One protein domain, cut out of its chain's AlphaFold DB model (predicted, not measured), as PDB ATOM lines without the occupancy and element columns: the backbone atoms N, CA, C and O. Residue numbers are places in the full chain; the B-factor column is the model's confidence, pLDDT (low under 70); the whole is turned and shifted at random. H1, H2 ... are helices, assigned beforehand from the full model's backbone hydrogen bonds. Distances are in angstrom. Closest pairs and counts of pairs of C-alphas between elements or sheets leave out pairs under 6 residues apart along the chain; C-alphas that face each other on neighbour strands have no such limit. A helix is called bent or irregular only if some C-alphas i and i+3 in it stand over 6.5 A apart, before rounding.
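AT A GLANCE: This is residues 212 to 251 of the 253 residues of the protein "Cys/Met metabolism PLP-dependent enzyme family protein" of Rhodococcus sp. MTM3W5.2 (UniProt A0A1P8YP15). One long helix, H1, is followed by a loop that folds back in a wide, open hook and brings a short irregular helix, H2, loosely alongside the middle of H1, running opposite ways. Residues 212 to 219, which belong to H1, stick out at one end, and residues 232 to 238 stick out at the other. The printed part has 40 residues with two named helices, H1 then H2, and no named strand; 28 of the residues are in the helices, and the class is all helix. The whole is loose, with a radius of gyration of the C-alphas of 11.9 A, and only just elongated, spanning 37 by 19 by 11 A.

HOW THE PARTS SIT: H1, residues 212 to 233, and H2, residues 246 to 251, are close but not clearly touching, with 2 pairs of C-alphas within 8 A. Their closest C-alphas, those of Lys 224 and Cys 249, are 7.6 A apart. They run opposite ways at a shallow tilt of 6 degrees, though the line of H2 is a rough one. In H1 every O i to N i+4 pair is within hydrogen-bond range; in H2 0 of 2 are, beside 2 of 3 O i to N i+3 pairs.

IN THESE COORDINATES: H1 begins at C-alpha 212, at (-23.289, -53.915, -4.152), and measures 31.2 A to C-alpha 233, at (-26.735, -26.847, 10.989). H2 measures 10.5 A and ends at C-alpha 251, at (-30.096, -39.682, -10.338). H2 is irregular, but only just: C-alphas 246 and 249 are 6.7 A apart.

THE WHOLE: The two C-alphas farthest apart, those of Ile 212 and Gly 238, are 36.8 A apart. The link from H1 to H2, residues 234 to 245, is long. The printed part has no cut. The mean pLDDT of the printed part is 81.7, and residues 241 to 251 are under 70.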
ATOM      1  N   ILE A 212     -23.546 -55.289  -3.680       98.00
ATOM      2  CA  ILE A 212     -23.289 -53.915  -4.152       98.00
ATOM      3  C   ILE A 212     -24.534 -53.012  -4.118       98.00
ATOM      4  O   ILE A 212     -24.439 -51.826  -3.798       98.00
ATOM      5  N   HIS A 213     -25.725 -53.563  -4.365       98.19
ATOM      6  CA  HIS A 213     -26.974 -52.801  -4.302       98.19
ATOM      7  C   HIS A 213     -27.340 -52.390  -2.871       98.19
ATOM      8  O   HIS A 213     -27.798 -51.266  -2.655       98.19
ATOM      9  N   ALA A 214     -27.100 -53.251  -1.877       98.50
ATOM     10  CA  ALA A 214     -27.344 -52.913  -0.478       98.50
ATOM     11  C   ALA A 214     -26.347 -51.854   0.017       98.50
ATOM     12  O   ALA A 214     -26.748 -50.891   0.684       98.50
ATOM     13  N   ILE A 215     -25.073 -51.977  -0.380       98.38
ATOM     14  CA  ILE A 215     -24.035 -50.961  -0.152       98.38
ATOM     15  C   ILE A 215     -24.473 -49.621  -0.747       98.38
ATOM     16  O   ILE A 215     -24.504 -48.610  -0.037       98.38
ATOM     17  N   ARG A 216     -24.891 -49.606  -2.019       97.75
ATOM     18  CA  ARG A 216     -25.353 -48.391  -2.700       97.75
ATOM     19  C   ARG A 216     -26.563 -47.773  -2.004       97.75
ATOM     20  O   ARG A 216     -26.558 -46.574  -1.729       97.75
ATOM     21  N   ALA A 217     -27.569 -48.574  -1.660       98.19
ATOM     22  CA  ALA A 217     -28.760 -48.096  -0.966       98.19
ATOM     23  C   ALA A 217     -28.415 -47.464   0.393       98.19
ATOM     24  O   ALA A 217     -28.951 -46.412   0.749       98.19
ATOM     25  N   LYS A 218     -27.493 -48.069   1.153       98.44
ATOM     26  CA  LYS A 218     -27.002 -47.502   2.417       98.44
ATOM     27  C   LYS A 218     -26.230 -46.200   2.192       98.44
ATOM     28  O   LYS A 218     -26.476 -45.236   2.914       98.44
ATOM     29  N   SER A 219     -25.351 -46.161   1.191       97.38
ATOM     30  CA  SER A 219     -24.576 -44.975   0.805       97.38
ATOM     31  C   SER A 219     -25.489 -43.781   0.507       97.38
ATOM     32  O   SER A 219     -25.338 -42.729   1.123       97.38
ATOM     33  N   VAL A 220     -26.530 -43.974  -0.313       96.69
ATOM     34  CA  VAL A 220     -27.519 -42.928  -0.631       96.69
ATOM     35  C   VAL A 220     -28.223 -42.410   0.625       96.69
ATOM     36  O   VAL A 220     -28.323 -41.195   0.810       96.69
ATOM     37  N   ARG A 221     -28.669 -43.299   1.528       98.25
ATOM     38  CA  ARG A 221     -29.316 -42.881   2.789       98.25
ATOM     39  C   ARG A 221     -28.382 -42.049   3.667       98.25
ATOM     40  O   ARG A 221     -28.803 -41.021   4.186       98.25
ATOM     41  N   LEU A 222     -27.126 -42.472   3.814       98.12
ATOM     42  CA  LEU A 222     -26.135 -41.754   4.620       98.12
ATOM     43  C   LEU A 222     -25.767 -40.400   4.004       98.12
ATOM     44  O   LEU A 222     -25.678 -39.410   4.726       98.12
ATOM     45  N   THR A 223     -25.604 -40.325   2.681       95.50
ATOM     46  CA  THR A 223     -25.355 -39.054   1.990       95.50
ATOM     47  C   THR A 223     -26.538 -38.102   2.136       95.50
ATOM     48  O   THR A 223     -26.327 -36.927   2.429       95.50
ATOM     49  N   LYS A 224     -27.777 -38.588   1.989       95.94
ATOM     50  CA  LYS A 224     -28.982 -37.775   2.198       95.94
ATOM     51  C   LYS A 224     -29.031 -37.214   3.618       95.94
ATOM     52  O   LYS A 224     -29.185 -36.009   3.780       95.94
ATOM     53  N   PHE A 225     -28.810 -38.066   4.616       97.12
ATOM     54  CA  PHE A 225     -28.771 -37.649   6.014       97.12
ATOM     55  C   PHE A 225     -27.687 -36.589   6.272       97.12
ATOM     56  O   PHE A 225     -27.946 -35.571   6.905       97.12
ATOM     57  N   ALA A 226     -26.484 -36.760   5.713       95.31
ATOM     58  CA  ALA A 226     -25.424 -35.759   5.831       95.31
ATOM     59  C   ALA A 226     -25.812 -34.409   5.198       95.31
ATOM     60  O   ALA A 226     -25.512 -33.356   5.756       95.31
ATOM     61  N   LEU A 227     -26.494 -34.421   4.047       91.94
ATOM     62  CA  LEU A 227     -26.978 -33.201   3.396       91.94
ATOM     63  C   LEU A 227     -28.078 -32.504   4.207       91.94
ATOM     64  O   LEU A 227     -28.085 -31.276   4.266       91.94
ATOM     65  N   GLU A 228     -28.968 -33.267   4.841       95.00
ATOM     66  CA  GLU A 228     -29.983 -32.741   5.762       95.00
ATOM     67  C   GLU A 228     -29.322 -32.038   6.953       95.00
ATOM     68  O   GLU A 228     -29.631 -30.879   7.219       95.00
ATOM     69  N   LEU A 229     -28.321 -32.664   7.582       96.00
ATOM     70  CA  LEU A 229     -27.563 -32.053   8.682       96.00
ATOM     71  C   LEU A 229     -26.822 -30.780   8.258       96.00
ATOM     72  O   LEU A 229     -26.781 -29.805   9.006       96.00
ATOM     73  N   VAL A 230     -26.245 -30.756   7.054       93.69
ATOM     74  CA  VAL A 230     -25.608 -29.546   6.506       93.69
ATOM     75  C   VAL A 230     -26.638 -28.431   6.309       93.69
ATOM     76  O   VAL A 230     -26.365 -27.279   6.652       93.69
ATOM     77  N   ALA A 231     -27.818 -28.759   5.778       92.19
ATOM     78  CA  ALA A 231     -28.893 -27.795   5.581       92.19
ATOM     79  C   ALA A 231     -29.430 -27.244   6.911       92.19
ATOM     80  O   ALA A 231     -29.680 -26.047   7.012       92.19
ATOM     81  N   GLU A 232     -29.560 -28.090   7.930       95.44
ATOM     82  CA  GLU A 232     -30.053 -27.701   9.251       95.44
ATOM     83  C   GLU A 232     -29.013 -26.911  10.055       95.44
ATOM     84  O   GLU A 232     -29.333 -25.883  10.643       95.44
ATOM     85  N   SER A 233     -27.754 -27.362  10.065       96.06
ATOM     86  CA  SER A 233     -26.735 -26.847  10.989       96.06
ATOM     87  C   SER A 233     -25.821 -25.787  10.378       96.06
ATOM     88  O   SER A 233     -25.371 -24.889  11.086       96.06
ATOM     89  N   LEU A 234     -25.499 -25.877   9.081       94.44
ATOM     90  CA  LEU A 234     -24.479 -25.018   8.463       94.44
ATOM     91  C   LEU A 234     -25.075 -23.884   7.626       94.44
ATOM     92  O   LEU A 234     -24.532 -22.778   7.627       94.44
ATOM     93  N   VAL A 235     -26.185 -24.120   6.922       92.88
ATOM     94  CA  VAL A 235     -26.818 -23.078   6.090       92.88
ATOM     95  C   VAL A 235     -27.270 -21.861   6.915       92.88
ATOM     96  O   VAL A 235     -26.985 -20.744   6.475       92.88
ATOM     97  N   PRO A 236     -27.872 -22.003   8.119       95.06
ATOM     98  CA  PRO A 236     -28.204 -20.849   8.962       95.06
ATOM     99  C   PRO A 236     -26.984 -20.032   9.404       95.06
ATOM    100  O   PRO A 236     -27.100 -18.834   9.642       95.06
ATOM    101  N   LEU A 237     -25.802 -20.655   9.452       95.94
ATOM    102  CA  LEU A 237     -24.527 -19.998   9.760       95.94
ATOM    103  C   LEU A 237     -23.888 -19.325   8.529       95.94
ATOM    104  O   LEU A 237     -22.739 -18.893   8.575       95.94
ATOM    105  N   GLY A 238     -24.617 -19.239   7.413       92.44
ATOM    106  CA  GLY A 238     -24.158 -18.601   6.181       92.44
ATOM    107  C   GLY A 238     -23.341 -19.512   5.265       92.44
ATOM    108  O   GLY A 238     -22.821 -19.032   4.253       92.44
ATOM    109  N   TRP A 239     -23.241 -20.815   5.560       90.31
ATOM    110  CA  TRP A 239     -22.629 -21.760   4.629       90.31
ATOM    111  C   TRP A 239     -23.452 -21.841   3.340       90.31
ATOM    112  O   TRP A 239     -24.674 -21.991   3.357       90.31
ATOM    113  N   ARG A 240     -22.770 -21.768   2.194       80.38
ATOM    114  CA  ARG A 240     -23.386 -21.904   0.873       80.38
ATOM    115  C   ARG A 240     -22.749 -23.070   0.142       80.38
ATOM    116  O   ARG A 240     -21.540 -23.076  -0.095       80.38
ATOM    117  N   SER A 241     -23.577 -24.026  -0.270       69.19
ATOM    118  CA  SER A 241     -23.143 -25.061  -1.203       69.19
ATOM    119  C   SER A 241     -22.704 -24.408  -2.505       69.19
ATOM    120  O   SER A 241     -23.398 -23.547  -3.047       69.19
ATOM    121  N   ARG A 242     -21.569 -24.848  -3.052       64.62
ATOM    122  CA  ARG A 242     -21.189 -24.461  -4.413       64.62
ATOM    123  C   ARG A 242     -22.074 -25.142  -5.467       64.62
ATOM    124  O   ARG A 242     -22.159 -24.617  -6.572       64.62
ATOM    125  N   ARG A 243     -22.769 -26.251  -5.154       58.75
ATOM    126  CA  ARG A 243     -23.642 -26.986  -6.099       58.75
ATOM    127  C   ARG A 243     -24.940 -26.219  -6.377       58.75
ATOM    128  O   ARG A 243     -25.657 -25.871  -5.447       58.75
ATOM    129  N   ARG A 244     -25.282 -26.012  -7.658       44.28
ATOM    130  CA  ARG A 244     -26.515 -25.310  -8.090       44.28
ATOM    131  C   ARG A 244     -27.790 -26.169  -8.068       44.28
ATOM    132  O   ARG A 244     -28.849 -25.662  -8.416       44.28
ATOM    133  N   SER A 245     -27.724 -27.443  -7.683       42.59
ATOM    134  CA  SER A 245     -28.866 -28.350  -7.813       42.59
ATOM    135  C   SER A 245     -28.868 -29.438  -6.741       42.59
ATOM    136  O   SER A 245     -27.936 -30.231  -6.636       42.59
ATOM    137  N   THR A 246     -29.960 -29.503  -5.982       39.53
ATOM    138  CA  THR A 246     -30.355 -30.627  -5.119       39.53
ATOM    139  C   THR A 246     -30.805 -31.863  -5.915       39.53
ATOM    140  O   THR A 246     -31.115 -32.889  -5.318       39.53
ATOM    141  N   ARG A 247     -30.827 -31.815  -7.260       37.69
ATOM    142  CA  ARG A 247     -31.393 -32.885  -8.104       37.69
ATOM    143  C   ARG A 247     -30.453 -34.051  -8.417       37.69
ATOM    144  O   ARG A 247     -30.920 -35.036  -8.964       37.69
ATOM    145  N   VAL A 248     -29.173 -34.022  -8.040       41.50
ATOM    146  CA  VAL A 248     -28.264 -35.155  -8.344       41.50
ATOM    147  C   VAL A 248     -28.383 -36.305  -7.330       41.50
ATOM    148  O   VAL A 248     -28.016 -37.430  -7.645       41.50
ATOM    149  N   CYS A 249     -29.016 -36.102  -6.165       38.34
ATOM    150  CA  CYS A 249     -29.470 -37.250  -5.361       38.34
ATOM    151  C   CYS A 249     -30.656 -37.997  -6.003       38.34
ATOM    152  O   CYS A 249     -30.919 -39.125  -5.607       38.34
ATOM    153  N   ALA A 250     -31.341 -37.412  -6.995       33.56
ATOM    154  CA  ALA A 250     -32.435 -38.071  -7.716       33.56
ATOM    155  C   ALA A 250     -31.967 -38.869  -8.948       33.56
ATOM    156  O   ALA A 250     -32.756 -39.608  -9.512       33.56
ATOM    157  N   ALA A 251     -30.691 -38.777  -9.342       33.91
ATOM    158  CA  ALA A 251     -30.096 -39.682 -10.338       33.91
ATOM    159  C   ALA A 251     -29.587 -41.000  -9.703       33.91
ATOM    160  O   ALA A 251     -28.869 -41.773 -10.328       33.91
TER     161      ALA A 251